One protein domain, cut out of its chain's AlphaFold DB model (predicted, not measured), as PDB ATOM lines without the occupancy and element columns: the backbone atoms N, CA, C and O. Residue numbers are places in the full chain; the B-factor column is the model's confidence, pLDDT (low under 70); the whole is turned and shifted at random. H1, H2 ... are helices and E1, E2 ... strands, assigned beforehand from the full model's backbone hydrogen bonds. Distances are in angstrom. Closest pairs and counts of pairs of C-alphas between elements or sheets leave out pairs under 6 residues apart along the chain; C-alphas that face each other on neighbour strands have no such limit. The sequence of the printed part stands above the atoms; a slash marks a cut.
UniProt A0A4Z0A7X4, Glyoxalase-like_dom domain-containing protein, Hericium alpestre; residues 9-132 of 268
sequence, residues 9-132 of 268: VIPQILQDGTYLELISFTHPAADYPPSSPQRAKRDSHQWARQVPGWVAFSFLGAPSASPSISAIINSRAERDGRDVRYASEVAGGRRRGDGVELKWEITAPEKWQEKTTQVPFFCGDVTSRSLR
ATOM      1  N   VAL A   9     194.180 276.443 192.873       62.62
ATOM      2  CA  VAL A   9     194.558 275.161 192.273       62.62
ATOM      3  C   VAL A   9     193.516 274.158 192.744       62.62
ATOM      4  O   VAL A   9     193.597 273.661 193.871       62.62
ATOM      5  N   ILE A  10     192.498 273.913 191.922       65.81
ATOM      6  CA  ILE A  10     191.422 272.978 192.268       65.81
ATOM      7  C   ILE A  10     191.638 271.697 191.461       65.81
ATOM      8  O   ILE A  10     191.346 271.694 190.262       65.81
ATOM      9  N   PRO A  11     192.149 270.618 192.082       77.31
ATOM     10  CA  PRO A  11     192.211 269.329 191.421       77.31
ATOM     11  C   PRO A  11     190.796 268.757 191.299       77.31
ATOM     12  O   PRO A  11     190.138 268.502 192.306       77.31
ATOM     13  N   GLN A  12     190.332 268.532 190.071       88.94
ATOM     14  CA  GLN A  12     189.168 267.683 189.818       88.94
ATOM     15  C   GLN A  12     189.663 266.243 189.760       88.94
ATOM     16  O   GLN A  12     190.195 265.811 188.740       88.94
ATOM     17  N   ILE A  13     189.583 265.548 190.894       93.38
ATOM     18  CA  ILE A  13     190.139 264.203 191.058       93.38
ATOM     19  C   ILE A  13     189.229 263.194 190.364       93.38
ATOM     20  O   ILE A  13     188.012 263.266 190.489       93.38
ATOM     21  N   LEU A  14     189.811 262.252 189.637       92.50
ATOM     22  CA  LEU A  14     189.122 261.137 189.002       92.50
ATOM     23  C   LEU A  14     189.334 259.857 189.822       92.50
ATOM     24  O   LEU A  14     190.214 259.788 190.681       92.50
ATOM     25  N   GLN A  15     188.492 258.850 189.597       91.00
ATOM     26  CA  GLN A  15     188.469 257.625 190.402       91.00
ATOM     27  C   GLN A  15     189.799 256.862 190.341       91.00
ATOM     28  O   GLN A  15     190.211 256.253 191.326       91.00
ATOM     29  N   ASP A  16     190.475 256.911 189.197       87.62
ATOM     30  CA  ASP A  16     191.790 256.304 188.995       87.62
ATOM     31  C   ASP A  16     192.941 257.113 189.622       87.62
ATOM     32  O   ASP A  16     194.097 256.731 189.500       87.62
ATOM     33  N   GLY A  17     192.666 258.232 190.296       89.38
ATOM     34  CA  GLY A  17     193.689 259.082 190.906       89.38
ATOM     35  C   GLY A  17     194.435 259.986 189.923       89.38
ATOM     36  O   GLY A  17     195.400 260.650 190.329       89.38
ATOM     37  N   THR A  18     194.012 260.051 188.659       91.88
ATOM     38  CA  THR A  18     194.331 261.184 187.781       91.88
ATOM     39  C   THR A  18     193.483 262.396 188.173       91.88
ATOM     40  O   THR A  18     192.537 262.285 188.956       91.88
ATOM     41  N   TYR A  19     193.852 263.591 187.719       93.06
ATOM     42  CA  TYR A  19     193.085 264.794 188.024       93.06
ATOM     43  C   TYR A  19     193.309 265.879 186.973       93.06
ATOM     44  O   TYR A  19     194.345 265.910 186.310       93.06
ATOM     45  N   LEU A  20     192.350 266.796 186.862       93.62
ATOM     46  CA  LEU A  20     192.525 268.053 186.133       93.62
ATOM     47  C   LEU A  20     192.950 269.143 187.108       93.62
ATOM     48  O   LEU A  20     192.299 269.331 188.134       93.62
ATOM     49  N   GLU A  21     194.011 269.874 186.787       91.19
ATOM     50  CA  GLU A  21     194.449 271.020 187.578       91.19
ATOM     51  C   GLU A  21     193.883 272.312 186.989       91.19
ATOM     52  O   GLU A  21     194.363 272.808 185.970       91.19
ATOM     53  N   LEU A  22     192.849 272.865 187.624       89.62
ATOM     54  CA  LEU A  22     192.337 274.181 187.250       89.62
ATOM     55  C   LEU A  22     193.169 275.244 187.955       89.62
ATOM     56  O   LEU A  22     193.161 275.309 189.184       89.62
ATOM     57  N   ILE A  23     193.870 276.061 187.169       85.88
ATOM     58  CA  ILE A  23     194.745 277.126 187.654       85.88
ATOM     59  C   ILE A  23     194.192 278.466 187.187       85.88
ATOM     60  O   ILE A  23     194.013 278.694 185.992       85.88
ATOM     61  N   SER A  24     193.952 279.369 188.133       85.62
ATOM     62  CA  SER A  24     193.565 280.747 187.836       85.62
ATOM     63  C   SER A  24     194.171 281.719 188.844       85.62
ATOM     64  O   SER A  24     194.281 281.421 190.037       85.62
ATOM     65  N   PHE A  25     194.560 282.897 188.362       84.69
ATOM     66  CA  PHE A  25     194.948 284.015 189.217       84.69
ATOM     67  C   PHE A  25     193.683 284.718 189.702       84.69
ATOM     68  O   PHE A  25     192.825 285.070 188.897       84.69
ATOM     69  N   THR A  26     193.567 284.956 191.008       81.62
ATOM     70  CA  THR A  26     192.370 285.597 191.585       81.62
ATOM     71  C   THR A  26     192.282 287.092 191.289       81.62
ATOM     72  O   THR A  26     191.215 287.680 191.438       81.62
ATOM     73  N   HIS A  27     193.383 287.692 190.832       84.00
ATOM     74  CA  HIS A  27     193.481 289.104 190.492       84.00
ATOM     75  C   HIS A  27     194.198 289.307 189.149       84.00
ATOM     76  O   HIS A  27     195.208 288.637 188.879       84.00
ATOM     77  N   PRO A  28     193.739 290.249 188.303       86.88
ATOM     78  CA  PRO A  28     194.498 290.665 187.134       86.88
ATOM     79  C   PRO A  28     195.830 291.310 187.543       86.88
ATOM     80  O   PRO A  28     196.009 291.800 188.654       86.88
ATOM     81  N   ALA A  29     196.790 291.355 186.612       87.50
ATOM     82  CA  ALA A  29     198.116 291.931 186.867       87.50
ATOM     83  C   ALA A  29     198.072 293.396 187.348       87.50
ATOM     84  O   ALA A  29     198.979 293.834 188.055       87.50
ATOM     85  N   ALA A  30     197.031 294.137 186.951       90.38
ATOM     86  CA  ALA A  30     196.823 295.542 187.290       90.38
ATOM     87  C   ALA A  30     196.516 295.778 188.779       90.38
ATOM     88  O   ALA A  30     196.811 296.859 189.282       90.38
ATOM     89  N   ASP A  31     196.006 294.769 189.492       90.81
ATOM     90  CA  ASP A  31     195.714 294.862 190.929       90.81
ATOM     91  C   ASP A  31     197.000 294.890 191.775       90.81
ATOM     92  O   ASP A  31     196.987 295.289 192.939       90.81
ATOM     93  N   TYR A  32     198.135 294.487 191.191       88.56
ATOM     94  CA  TYR A  32     199.440 294.527 191.838       88.56
ATOM     95  C   TYR A  32     200.227 295.760 191.364       88.56
ATOM     96  O   TYR A  32     200.521 295.865 190.165       88.56
ATOM     97  N   PRO A  33     200.656 296.669 192.269       93.56
ATOM     98  CA  PRO A  33     201.445 297.838 191.884       93.56
ATOM     99  C   PRO A  33     202.694 297.425 191.080       93.56
ATOM    100  O   PRO A  33     203.385 296.500 191.521       93.56
ATOM    101  N   PRO A  34     203.018 298.080 189.943       90.19
ATOM    102  CA  PRO A  34     204.026 297.607 188.982       90.19
ATOM    103  C   PRO A  34     205.409 297.254 189.552       90.19
ATOM    104  O   PRO A  34     206.054 296.340 189.054       90.19
ATOM    105  N   SER A  35     205.853 297.932 190.612       91.62
ATOM    106  CA  SER A  35     207.160 297.701 191.255       91.62
ATOM    107  C   SER A  35     207.063 296.961 192.594       91.62
ATOM    108  O   SER A  35     208.018 296.941 193.367       91.62
ATOM    109  N   SER A  36     205.902 296.381 192.911       92.00
ATOM    110  CA  SER A  36     205.702 295.664 194.171       92.00
ATOM    111  C   SER A  36     206.329 294.260 194.139       92.00
ATOM    112  O   SER A  36     206.310 293.596 193.098       92.00
ATOM    113  N   PRO A  37     206.823 293.741 195.280       90.69
ATOM    114  CA  PRO A  37     207.267 292.349 195.381       90.69
ATOM    115  C   PRO A  37     206.195 291.330 194.958       90.69
ATOM    116  O   PRO A  37     206.510 290.274 194.417       90.69
ATOM    117  N   GLN A  38     204.919 291.648 195.183       86.94
ATOM    118  CA  GLN A  38     203.773 290.823 194.807       86.94
ATOM    119  C   GLN A  38     203.609 290.783 193.288       86.94
ATOM    120  O   GLN A  38     203.425 289.701 192.732       86.94
ATOM    121  N   ARG A  39     203.750 291.931 192.612       90.00
ATOM    122  CA  ARG A  39     203.764 291.995 191.149       90.00
ATOM    123  C   ARG A  39     204.919 291.186 190.574       90.00
ATOM    124  O   ARG A  39     204.690 290.369 189.690       90.00
ATOM    125  N   ALA A  40     206.125 291.354 191.116       89.44
ATOM    126  CA  ALA A  40     207.300 290.606 190.672       89.44
ATOM    127  C   ALA A  40     207.092 289.090 190.805       89.44
ATOM    128  O   ALA A  40     207.326 288.350 189.855       89.44
ATOM    129  N   LYS A  41     206.582 288.633 191.955       85.44
ATOM    130  CA  LYS A  41     206.330 287.209 192.209       85.44
ATOM    131  C   LYS A  41     205.177 286.653 191.353       85.44
ATOM    132  O   LYS A  41     205.214 285.479 190.993       85.44
ATOM    133  N   ARG A  42     204.168 287.467 191.011       85.88
ATOM    134  CA  ARG A  42     203.122 287.098 190.041       85.88
ATOM    135  C   ARG A  42     203.744 286.908 188.670       85.88
ATOM    136  O   ARG A  42     203.585 285.851 188.079       85.88
ATOM    137  N   ASP A  43     204.453 287.915 188.182       87.38
ATOM    138  CA  ASP A  43     204.982 287.940 186.820       87.38
ATOM    139  C   ASP A  43     206.089 286.899 186.593       87.38
ATOM    140  O   ASP A  43     206.294 286.472 185.456       87.38
ATOM    141  N   SER A  44     206.770 286.468 187.660       85.44
ATOM    142  CA  SER A  44     207.735 285.367 187.635       85.44
ATOM    143  C   SER A  44     207.100 283.980 187.776       85.44
ATOM    144  O   SER A  44     207.821 282.986 187.755       85.44
ATOM    145  N   HIS A  45     205.785 283.873 187.991       83.50
ATOM    146  CA  HIS A  45     205.131 282.575 188.103       83.50
ATOM    147  C   HIS A  45     205.051 281.893 186.732       83.50
ATOM    148  O   HIS A  45     204.637 282.516 185.755       83.50
ATOM    149  N   GLN A  46     205.371 280.598 186.666       78.50
ATOM    150  CA  GLN A  46     205.444 279.831 185.410       78.50
ATOM    151  C   GLN A  46     204.158 279.889 184.561       78.50
ATOM    152  O   GLN A  46     204.210 279.922 183.337       78.50
ATOM    153  N   TRP A  47     202.996 279.984 185.215       82.81
ATOM    154  CA  TRP A  47     201.692 280.075 184.549       82.81
ATOM    155  C   TRP A  47     201.203 281.513 184.283       82.81
ATOM    156  O   TRP A  47     200.137 281.695 183.708       82.81
ATOM    157  N   ALA A  48     201.936 282.558 184.689       84.38
ATOM    158  CA  ALA A  48     201.436 283.945 184.670       84.38
ATOM    159  C   ALA A  48     201.225 284.555 183.285       84.38
ATOM    160  O   ALA A  48     200.529 285.569 183.166       84.38
ATOM    161  N   ARG A  49     201.864 283.971 182.271       83.88
ATOM    162  CA  ARG A  49     201.808 284.413 180.873       83.88
ATOM    163  C   ARG A  49     200.998 283.471 179.987       83.88
ATOM    164  O   ARG A  49     200.881 283.730 178.798       83.88
ATOM    165  N   GLN A  50     200.459 282.400 180.563       84.00
ATOM    166  CA  GLN A  50     199.692 281.418 179.816       84.00
ATOM    167  C   GLN A  50     198.315 281.979 179.478       84.00
ATOM    168  O   GLN A  50     197.708 282.710 180.269       84.00
ATOM    169  N   VAL A  51     197.831 281.627 178.293       83.56
ATOM    170  CA  VAL A  51     196.464 281.929 177.870       83.56
ATOM    171  C   VAL A  51     195.501 280.883 178.443       83.56
ATOM    172  O   VAL A  51     195.928 279.770 178.760       83.56
ATOM    173  N   PRO A  52     194.208 281.207 178.617       86.94
ATOM    174  CA  PRO A  52     193.229 280.209 179.035       86.94
ATOM    175  C   PRO A  52     193.172 279.032 178.051       86.94
ATOM    176  O   PRO A  52     193.318 279.232 176.848       86.94
ATOM    177  N   GLY A  53     192.931 277.826 178.567       89.00
ATOM    178  CA  GLY A  53     192.830 276.604 177.768       89.00
ATOM    179  C   GLY A  53     193.646 275.450 178.340       89.00
ATOM    180  O   GLY A  53     193.988 275.435 179.526       89.00
ATOM    181  N   TRP A  54     193.958 274.476 177.486       90.56
ATOM    182  CA  TRP A  54     194.838 273.359 177.818       90.56
ATOM    183  C   TRP A  54     196.302 273.795 177.792       90.56
ATOM    184  O   TRP A  54     196.968 273.759 176.764       90.56
ATOM    185  N   VAL A  55     196.807 274.217 178.948       88.38
ATOM    186  CA  VAL A  55     198.170 274.755 179.064       88.38
ATOM    187  C   VAL A  55     199.223 273.648 178.986       88.38
ATOM    188  O   VAL A  55     200.229 273.779 178.290       88.38
ATOM    189  N   ALA A  56     199.011 272.561 179.733       90.31
ATOM    190  CA  ALA A  56     199.971 271.475 179.859       90.31
ATOM    191  C   ALA A  56     199.331 270.181 180.351       90.31
ATOM    192  O   ALA A  56     198.252 270.186 180.939       90.31
ATOM    193  N   PHE A  57     200.052 269.081 180.158       94.31
ATOM    194  CA  PHE A  57     199.736 267.784 180.737       94.31
ATOM    195  C   PHE A  57     200.992 267.178 181.356       94.31
ATOM    196  O   PHE A  57     202.116 267.480 180.947       94.31
ATOM    197  N   SER A  58     200.793 266.339 182.369       94.44
ATOM    198  CA  SER A  58     201.889 265.709 183.095       94.44
ATOM    199  C   SER A  58     201.701 264.219 183.232       94.44
ATOM    200  O   SER A  58     200.585 263.760 183.479       94.44
ATOM    201  N   PHE A  59     202.815 263.502 183.227       95.69
ATOM    202  CA  PHE A  59     202.869 262.129 183.703       95.69
ATOM    203  C   PHE A  59     203.473 262.058 185.100       95.69
ATOM    204  O   PHE A  59     204.127 262.993 185.581       95.69
ATOM    205  N   LEU A  60     203.191 260.952 185.789       93.62
ATOM    206  CA  LEU A  60     203.743 260.713 187.112       93.62
ATOM    207  C   LEU A  60     205.265 260.583 186.996       93.62
ATOM    208  O   LEU A  60     205.771 259.802 186.194       93.62
ATOM    209  N   GLY A  61     205.985 261.375 187.783       93.38
ATOM    210  CA  GLY A  61     207.435 261.264 187.894       93.38
ATOM    211  C   GLY A  61     207.856 260.164 188.869       93.38
ATOM    212  O   GLY A  61     207.041 259.607 189.599       93.38
ATOM    213  N   ALA A  62     209.159 259.913 188.932       92.75
ATOM    214  CA  ALA A  62     209.778 258.960 189.841       92.75
ATOM    215  C   ALA A  62     210.823 259.700 190.689       92.75
ATOM    216  O   ALA A  62     211.997 259.739 190.313       92.75
ATOM    217  N   PRO A  63     210.407 260.352 191.792       90.56
ATOM    218  CA  PRO A  63     211.330 261.082 192.646       90.56
ATOM    219  C   PRO A  63     212.444 260.180 193.143       90.56
ATOM    220  O   PRO A  63     212.212 259.004 193.436       90.56
ATOM    221  N   SER A  64     213.646 260.739 193.267       87.31
ATOM    222  CA  SER A  64     214.838 259.990 193.698       87.31
ATOM    223  C   SER A  64     215.257 258.817 192.788       87.31
ATOM    224  O   SER A  64     216.121 258.030 193.181       87.31
ATOM    225  N   ALA A  65     214.689 258.675 191.581       91.12
ATOM    226  CA  ALA A  65     215.171 257.706 190.601       91.12
ATOM    227  C   ALA A  65     216.626 258.000 190.200       91.12
ATOM    228  O   ALA A  65     217.037 259.154 190.069       91.12
ATOM    229  N   SER A  66     217.404 256.937 189.988       94.00
ATOM    230  CA  SER A  66     218.793 257.018 189.542       94.00
ATOM    231  C   SER A  66     219.040 255.996 188.426       94.00
ATOM    232  O   SER A  66     219.023 254.796 188.711       94.00
ATOM    233  N   PRO A  67     219.310 256.426 187.179       95.44
ATOM    234  CA  PRO A  67     219.347 257.820 186.718       95.44
ATOM    235  C   PRO A  67     217.978 258.513 186.818       95.44
ATOM    236  O   PRO A  67     216.940 257.852 186.818       95.44
ATOM    237  N   SER A  68     217.987 259.845 186.925       97.25
ATOM    238  CA  SER A  68     216.758 260.636 187.000       97.25
ATOM    239  C   SER A  68     216.010 260.641 185.660       97.25
ATOM    240  O   SER A  68     216.585 260.309 184.618       97.25
ATOM    241  N   ILE A  69     214.724 261.004 185.662       97.19
ATOM    242  CA  ILE A  69     213.892 260.980 184.446       97.19
ATOM    243  C   ILE A  69     214.469 261.913 183.382       97.19
ATOM    244  O   ILE A  69     214.601 261.509 182.227       97.19
ATOM    245  N   SER A  70     214.867 263.126 183.768       97.81
ATOM    246  CA  SER A  70     215.489 264.089 182.855       97.81
ATOM    247  C   SER A  70     216.754 263.518 182.206       97.81
ATOM    248  O   SER A  70     216.925 263.615 180.991       97.81
ATOM    249  N   ALA A  71     217.607 262.842 182.983       98.19
ATOM    250  CA  ALA A  71     218.819 262.205 182.480       98.19
ATOM    251  C   ALA A  71     218.515 261.053 181.510       98.19
ATOM    252  O   ALA A  71     219.169 260.936 180.471       98.19
ATOM    253  N   ILE A  72     217.505 260.230 181.811       98.19
ATOM    254  CA  ILE A  72     217.053 259.145 180.928       98.19
ATOM    255  C   ILE A  72     216.557 259.714 179.595       98.19
ATOM    256  O   ILE A  72     216.998 259.257 178.539       98.19
ATOM    257  N   ILE A  73     215.672 260.715 179.633       98.12
ATOM    258  CA  ILE A  73     215.115 261.355 178.432       98.12
ATOM    259  C   ILE A  73     216.232 261.987 177.603       98.12
ATOM    260  O   ILE A  73     216.334 261.719 176.408       98.12
ATOM    261  N   ASN A  74     217.108 262.776 178.232       98.38
ATOM    262  CA  ASN A  74     218.190 263.470 177.537       98.38
ATOM    263  C   ASN A  74     219.182 262.490 176.896       98.38
ATOM    264  O   ASN A  74     219.603 262.711 175.763       98.38
ATOM    265  N   SER A  75     219.501 261.380 177.570       98.44
ATOM    266  CA  SER A  75     220.365 260.332 177.014       98.44
ATOM    267  C   SER A  75     219.723 259.615 175.822       98.44
ATOM    268  O   SER A  75     220.398 259.341 174.828       98.44
ATOM    269  N   ARG A  76     218.412 259.331 175.882       98.38
ATOM    270  CA  ARG A  76     217.667 258.773 174.741       98.38
ATOM    271  C   ARG A  76     217.656 259.752 173.572       98.38
ATOM    272  O   ARG A  76     218.033 259.368 172.473       98.38
ATOM    273  N   ALA A  77     217.311 261.012 173.826       97.88
ATOM    274  CA  ALA A  77     217.275 262.055 172.811       97.88
ATOM    275  C   ALA A  77     218.643 262.253 172.137       97.88
ATOM    276  O   ALA A  77     218.703 262.362 170.919       97.88
ATOM    277  N   GLU A  78     219.745 262.242 172.891       98.25
ATOM    278  CA  GLU A  78     221.099 262.319 172.326       98.25
ATOM    279  C   GLU A  78     221.408 261.132 171.405       98.25
ATOM    280  O   GLU A  78     221.831 261.330 170.265       98.25
ATOM    281  N   ARG A  79     221.142 259.903 171.862       98.00
ATOM    282  CA  ARG A  79     221.343 258.686 171.060       98.00
ATOM    283  C   ARG A  79     220.500 258.693 169.784       98.00
ATOM    284  O   ARG A  79     220.967 258.244 168.741       98.00
ATOM    285  N   ASP A  80     219.275 259.193 169.874       96.62
ATOM    286  CA  ASP A  80     218.318 259.223 168.771       96.62
ATOM    287  C   ASP A  80     218.533 260.451 167.849       96.62
ATOM    288  O   ASP A  80     217.792 260.643 166.883       96.62
ATOM    289  N   GLY A  81     219.544 261.292 168.124       97.31
ATOM    290  CA  GLY A  81     219.869 262.480 167.329       97.31
ATOM    291  C   GLY A  81     218.799 263.574 167.397       97.31
ATOM    292  O   GLY A  81     218.536 264.250 166.403       97.31
ATOM    293  N   ARG A  82     218.132 263.706 168.545       96.00
ATOM    294  CA  ARG A  82     217.042 264.657 168.802       96.00
ATOM    295  C   ARG A  82     217.516 265.838 169.639       96.00
ATOM    296  O   ARG A  82     218.410 265.706 170.478       96.00
ATOM    297  N   ASP A  83     216.834 266.970 169.482       94.06
ATOM    298  CA  ASP A  83     217.132 268.227 170.187       94.06
ATOM    299  C   ASP A  83     216.262 268.462 171.430       94.06
ATOM    300  O   ASP A  83     216.488 269.423 172.168       94.06
ATOM    301  N   VAL A  84     215.263 267.613 171.682       94.31
ATOM    302  CA  VAL A  84     214.413 267.727 172.873       94.31
ATOM    303  C   VAL A  84     215.242 267.528 174.144       94.31
ATOM    304  O   VAL A  84     215.966 266.541 174.281       94.31
ATOM    305  N   ARG A  85     215.170 268.480 175.077       96.38
ATOM    306  CA  ARG A  85     215.902 268.446 176.349       96.38
ATOM    307  C   ARG A  85     214.980 268.758 177.507       96.38
ATOM    308  O   ARG A  85     214.115 269.626 177.393       96.38
ATOM    309  N   TYR A  86     215.185 268.051 178.607       97.06
ATOM    310  CA  TYR A  86     214.486 268.235 179.869       97.06
ATOM    311  C   TYR A  86     215.453 268.777 180.912       97.06
ATOM    312  O   TYR A  86     216.559 268.255 181.077       97.06
ATOM    313  N   ALA A  87     215.015 269.808 181.628       96.19
ATOM    314  CA  ALA A  87     215.761 270.374 182.739       96.19
ATOM    315  C   ALA A  87     215.850 269.366 183.893       96.19
ATOM    316  O   ALA A  87     214.961 268.529 184.072       96.19
ATOM    317  N   SER A  88     216.901 269.471 184.707       96.25
ATOM    318  CA  SER A  88     217.025 268.676 185.932       96.25
ATOM    319  C   SER A  88     215.815 268.850 186.849       96.25
ATOM    320  O   SER A  88     215.170 269.899 186.862       96.25
ATOM    321  N   GLU A  89     215.527 267.815 187.631       96.00
ATOM    322  CA  GLU A  89     214.415 267.791 188.569       96.00
ATOM    323  C   GLU A  89     214.504 268.949 189.579       96.00
ATOM    324  O   GLU A  89     215.519 269.154 190.246       96.00
ATOM    325  N   VAL A  90     213.415 269.705 189.707       93.94
ATOM    326  CA  VAL A  90     213.272 270.827 190.636       93.94
ATOM    327  C   VAL A  90     212.269 270.459 191.719       93.94
ATOM    328  O   VAL A  90     211.140 270.050 191.436       93.94
ATOM    329  N   ALA A  91     212.667 270.649 192.976       94.38
ATOM    330  CA  ALA A  91     211.782 270.461 194.113       94.38
ATOM    331  C   ALA A  91     210.670 271.522 194.132       94.38
ATOM    332  O   ALA A  91     210.919 272.726 194.031       94.38
ATOM    333  N   GLY A  92     209.440 271.068 194.333       90.06
ATOM    334  CA  GLY A  92     208.266 271.894 194.559       90.06
ATOM    335  C   GLY A  92     207.468 271.405 195.762       90.06
ATOM    336  O   GLY A  92     207.719 270.343 196.334       90.06
ATOM    337  N   GLY A  93     206.502 272.210 196.187       89.12
ATOM    338  CA  GLY A  93     205.668 271.853 197.320       89.12
ATOM    339  C   GLY A  93     204.651 272.918 197.681       89.12
ATOM    340  O   GLY A  93     204.751 274.078 197.277       89.12
ATOM    341  N   ARG A  94     203.669 272.520 198.486       87.38
ATOM    342  CA  ARG A  94     202.736 273.440 199.143       87.38
ATOM    343  C   ARG A  94     202.350 272.917 200.514       87.38
ATOM    344  O   ARG A  94     202.296 271.710 200.737       87.38
ATOM    345  N   ARG A  95     202.007 273.831 201.416       86.62
ATOM    346  CA  ARG A  95     201.423 273.488 202.711       86.62
ATOM    347  C   ARG A  95     199.902 273.569 202.621       86.62
ATOM    348  O   ARG A  95     199.364 274.555 202.123       86.62
ATOM    349  N   ARG A  96     199.214 272.516 203.056       84.25
ATOM    350  CA  ARG A  96     197.749 272.471 203.155       84.25
ATOM    351  C   ARG A  96     197.263 273.304 204.349       84.25
ATOM    352  O   ARG A  96     198.039 273.619 205.249       84.25
ATOM    353  N   GLY A  97     195.969 273.633 204.373       82.19
ATOM    354  CA  GLY A  97     195.352 274.400 205.467       82.19
ATOM    355  C   GLY A  97     195.395 273.700 206.834       82.19
ATOM    356  O   GLY A  97     195.398 274.367 207.859       82.19
ATOM    357  N   ASP A  98     195.507 272.370 206.849       86.94
ATOM    358  CA  ASP A  98     195.715 271.547 208.052       86.94
ATOM    359  C   ASP A  98     197.194 271.452 208.477       86.94
ATOM    360  O   ASP A  98     197.538 270.762 209.433       86.94
ATOM    361  N   GLY A  99     198.090 272.151 207.775       90.25
ATOM    362  CA  GLY A  99     199.509 272.213 208.089       90.25
ATOM    363  C   GLY A  99     200.356 271.093 207.488       90.25
ATOM    364  O   GLY A  99     201.580 271.189 207.612       90.25
ATOM    365  N   VAL A 100     199.758 270.100 206.815       91.62
ATOM    366  CA  VAL A 100     200.487 269.023 206.124       91.62
ATOM    367  C   VAL A 100     201.291 269.600 204.956       91.62
ATOM    368  O   VAL A 100     200.761 270.339 204.120       91.62
ATOM    369  N   GLU A 101     202.578 269.262 204.886       93.06
ATOM    370  CA  GLU A 101     203.437 269.608 203.752       93.06
ATOM    371  C   GLU A 101     203.295 268.571 202.639       93.06
ATOM    372  O   GLU A 101     203.437 267.374 202.875       93.06
ATOM    373  N   LEU A 102     203.055 269.047 201.421       92.38
ATOM    374  CA  LEU A 102     203.111 268.261 200.197       92.38
ATOM    375  C   LEU A 102     204.374 268.651 199.436       92.38
ATOM    376  O   LEU A 102     204.631 269.846 199.270       92.38
ATOM    377  N   LYS A 103     205.140 267.666 198.974       95.06
ATOM    378  CA  LYS A 103     206.392 267.856 198.231       95.06
ATOM    379  C   LYS A 103     206.383 267.006 196.972       95.06
ATOM    380  O   LYS A 103     205.863 265.889 196.980       95.06
ATOM    381  N   TRP A 104     206.980 267.536 195.918       94.94
ATOM    382  CA  TRP A 104     207.128 266.869 194.632       94.94
ATOM    383  C   TRP A 104     208.427 267.293 193.946       94.94
ATOM    384  O   TRP A 104     209.028 268.302 194.308       94.94
ATOM    385  N   GLU A 105     208.838 266.530 192.943       96.38
ATOM    386  CA  GLU A 105     209.936 266.851 192.031       96.38
ATOM    387  C   GLU A 105     209.370 266.972 190.616       96.38
ATOM    388  O   GLU A 105     208.615 266.104 190.172       96.38
ATOM    389  N   ILE A 106     209.697 268.062 189.920       94.69
ATOM    390  CA  ILE A 106     209.271 268.297 188.538       94.69
ATOM    391  C   ILE A 106     210.480 268.327 187.619       94.69
ATOM    392  O   ILE A 106     211.421 269.071 187.871       94.69
ATOM    393  N   THR A 107     210.407 267.603 186.507       96.00
ATOM    394  CA  THR A 107     211.234 267.871 185.326       96.00
ATOM    395  C   THR A 107     210.338 268.245 184.149       96.00
ATOM    396  O   THR A 107     209.237 267.716 183.984       96.00
ATOM    397  N   ALA A 108     210.802 269.199 183.353       94.12
ATOM    398  CA  ALA A 108     210.059 269.848 182.288       94.12
ATOM    399  C   ALA A 108     210.973 270.052 181.067       94.12
ATOM    400  O   ALA A 108     212.184 270.204 181.255       94.12
ATOM    401  N   PRO A 109     210.421 270.109 179.841       94.06
ATOM    402  CA  PRO A 109     211.171 270.535 178.667       94.06
ATOM    403  C   PRO A 109     211.851 271.889 178.902       94.06
ATOM    404  O   PRO A 109     211.213 272.830 179.374       94.06
ATOM    405  N   GLU A 110     213.125 272.016 178.527       91.31
ATOM    406  CA  GLU A 110     213.867 273.284 178.617       91.31
ATOM    407  C   GLU A 110     213.243 274.359 177.720       91.31
ATOM    408  O   GLU A 110     213.151 275.531 178.085       91.31
ATOM    409  N   LYS A 111     212.772 273.941 176.541       84.06
ATOM    410  CA  LYS A 111     212.003 274.775 175.618       84.06
ATOM    411  C   LYS A 111     210.518 274.592 175.900       84.06
ATOM    412  O   LYS A 111     209.816 273.892 175.174       84.06
ATOM    413  N   TRP A 112     210.046 275.221 176.969       73.44
ATOM    414  CA  TRP A 112     208.616 275.298 177.237       73.44
ATOM    415  C   TRP A 112     207.966 276.308 176.287       73.44
ATOM    416  O   TRP A 112     208.303 277.491 176.312       73.44
ATOM    417  N   GLN A 113     207.055 275.854 175.428       63.62
ATOM    418  CA  GLN A 113     206.354 276.741 174.499       63.62
ATOM    419  C   GLN A 113     205.403 277.680 175.262       63.62
ATOM    420  O   GLN A 113     204.750 277.280 176.224       63.62
ATOM    421  N   GLU A 114     205.315 278.942 174.838       58.50
ATOM    422  CA  GLU A 114     204.590 279.992 175.576       58.50
ATOM    423  C   GLU A 114     203.053 279.866 175.538       58.50
ATOM    424  O   GLU A 114     202.383 280.596 176.265       58.50
ATOM    425  N   LYS A 115     202.489 278.972 174.709       63.78
ATOM    426  CA  LYS A 115     201.033 278.840 174.506       63.78
ATOM    427  C   LYS A 115     200.474 277.474 174.907       63.78
ATOM    428  O   LYS A 115     199.559 277.404 175.719       63.78
ATOM    429  N   THR A 116     201.014 276.403 174.334       68.25
ATOM    430  CA  THR A 116     200.577 275.019 174.544       68.25
ATOM    431  C   THR A 116     201.784 274.104 174.407       68.25
ATOM    432  O   THR A 116     202.655 274.364 173.583       68.25
ATOM    433  N   THR A 117     201.859 273.030 175.194       82.81
ATOM    434  CA  THR A 117     202.934 272.037 175.037       82.81
ATOM    435  C   THR A 117     202.462 270.817 174.251       82.81
ATOM    436  O   THR A 117     201.356 270.312 174.449       82.81
ATOM    437  N   GLN A 118     203.330 270.328 173.365       92.81
ATOM    438  CA  GLN A 118     203.171 269.062 172.638       92.81
ATOM    439  C   GLN A 118     203.793 267.874 173.379       92.81
ATOM    440  O   GLN A 118     203.745 266.746 172.901       92.81
ATOM    441  N   VAL A 119     204.431 268.122 174.518       95.06
ATOM    442  CA  VAL A 119     205.175 267.111 175.268       95.06
ATOM    443  C   VAL A 119     204.857 267.226 176.761       95.06
ATOM    444  O   VAL A 119     204.600 268.333 177.252       95.06
ATOM    445  N   PRO A 120     204.844 266.105 177.500       95.94
ATOM    446  CA  PRO A 120     204.502 266.118 178.915       95.94
ATOM    447  C   PRO A 120     205.603 266.774 179.746       95.94
ATOM    448  O   PRO A 120     206.776 266.766 179.378       95.94
ATOM    449  N   PHE A 121     205.258 267.235 180.940       95.19
ATOM    450  CA  PHE A 121     206.229 267.304 182.035       95.19
ATOM    451  C   PHE A 121     206.039 266.123 182.985       95.19
ATOM    452  O   PHE A 121     205.012 265.446 182.949       95.19
ATOM    453  N   PHE A 122     207.013 265.869 183.849       96.81
ATOM    454  CA  PHE A 122     206.925 264.792 184.832       96.81
ATOM    455  C   PHE A 122     206.870 265.392 186.225       96.81
ATOM    456  O   PHE A 122     207.706 266.222 186.573       96.81
ATOM    457  N   CYS A 123     205.876 264.983 187.009       95.38
ATOM    458  CA  CYS A 123     205.664 265.454 188.375       95.38
ATOM    459  C   CYS A 123     205.605 264.253 189.313       95.38
ATOM    460  O   CYS A 123     204.628 263.500 189.316       95.38
ATOM    461  N   GLY A 124     206.679 264.037 190.061       94.94
ATOM    462  CA  GLY A 124     206.820 262.918 190.979       94.94
ATOM    463  C   GLY A 124     206.486 263.312 192.416       94.94
ATOM    464  O   GLY A 124     206.975 264.318 192.921       94.94
ATOM    465  N   ASP A 125     205.684 262.496 193.095       94.06
ATOM    466  CA  ASP A 125     205.258 262.718 194.479       94.06
ATOM    467  C   ASP A 125     206.357 262.329 195.486       94.06
ATOM    468  O   ASP A 125     206.609 261.146 195.699       94.06
ATOM    469  N   VAL A 126     207.013 263.309 196.122       95.56
ATOM    470  CA  VAL A 126     208.023 263.055 197.176       95.56
ATOM    471  C   VAL A 126     207.332 262.700 198.493       95.56
ATOM    472  O   VAL A 126     207.726 261.779 199.204       95.56
ATOM    473  N   THR A 127     206.277 263.439 198.836       93.50
ATOM    474  CA  THR A 127     205.342 263.039 199.897       93.50
ATOM    475  C   THR A 127     204.304 262.087 199.333       93.50
ATOM    476  O   THR A 127     203.906 262.262 198.187       93.50
ATOM    477  N   SER A 128     203.800 261.150 200.147       91.81
ATOM    478  CA  SER A 128     202.813 260.154 199.708       91.81
ATOM    479  C   SER A 128     201.684 260.764 198.869       91.81
ATOM    480  O   SER A 128     201.025 261.719 199.293       91.81
ATOM    481  N   ARG A 129     201.443 260.182 197.687       90.38
ATOM    482  CA  ARG A 129     200.429 260.649 196.732       90.38
ATOM    483  C   ARG A 129     199.041 260.748 197.355       90.38
ATOM    484  O   ARG A 129     198.321 261.690 197.041       90.38
ATOM    485  N   SER A 130     198.688 259.854 198.279       89.56
ATOM    486  CA  SER A 130     197.393 259.875 198.974       89.56
ATOM    487  C   SER A 130     197.162 261.151 199.792       89.56
ATOM    488  O   SER A 130     196.017 261.503 200.049       89.56
ATOM    489  N   LEU A 131     198.219 261.885 200.165       89.44
ATOM    490  CA  LEU A 131     198.105 263.188 200.829       89.44
ATOM    491  C   LEU A 131     197.822 264.333 199.849       89.44
ATOM    492  O   LEU A 131     197.273 265.361 200.261       89.44
ATOM    493  N   ARG A 132     198.222 264.173 198.580       87.38
ATOM    494  CA  ARG A 132     198.053 265.165 197.509       87.38
ATOM    495  C   ARG A 132     196.782 264.930 196.695       87.38
ATOM    496  O   ARG A 132     196.091 265.897 196.382       87.38
TER     497      ARG A 132
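This is residues 9 to 132 of the 268 residues of the protein "Glyoxalase-like_dom domain-containing protein" of Hericium alpestre (UniProt A0A4Z0A7X4). A strongly twisted sheet of four strands, E3 E6 E5 E4, forms the body; a separate hairpin, E1 and E2, is set off to one side, and H1 and H2 lie toward opposite ends of the longest axis. The printed part has 124 residues, in the order E1 E2 H1 E3 H2 E4 E5 E6 H3, and the four-stranded sheet is mixed. The class is mixed, helices and strands, with under half of the residues in named elements. The whole is only just compact, close to loose, with a radius of gyration of the C-alphas of 16.4 A and spans of 49 by 34 by 26 A.

E1, residues 9 to 13, and E2, residues 19 to 24, form an antiparallel hairpin, with N 12 and O 20 2.9 A apart; both are apart from the other four strands. H1, residues 37 to 43, is not on the four-stranded sheet. E3, residues 58 to 60, is parallel to E6, residues 121 to 125, with N 59 and O 121 2.9 A apart. H2, residues 69 to 79, only grazes the sheet with residues 69 to 71; its closest C-alphas to E5, residues 101 to 107, are Ser 70 and Thr 107, 6.2 A. E4, residues 90 to 95, E5 and E6 form a meander, each strand the antiparallel neighbour of the one before: N 90 and O 106 are 2.8 A apart, N 124 and O 105 2.8 A. E3, H2, E4 are a split strand-helix-strand unit, E6 and E5 between its strands, with a right-handed crossover. H3, residues 129 to 132, only grazes the sheet. Every O i to N i+4 pair is within hydrogen-bond range in H1 and H2; H3 is too short for one.

E1 begins at C-alpha 9 (194.558, 275.161, 192.273). E5 is 20.1 A long, E4 17.1 A, E2 16.0 A and H2 15.5 A. H3 ends at C-alpha 132 (198.053, 265.165, 197.509).

The C-alphas of Pro 33 and Arg 79, the two farthest apart, are 48.6 A apart. The printed part has no cut. The links E2 to H1, H1 to E3 and E5 to E6 are long. Residues 9 to 10 and 113 to 116 have pLDDT under 70.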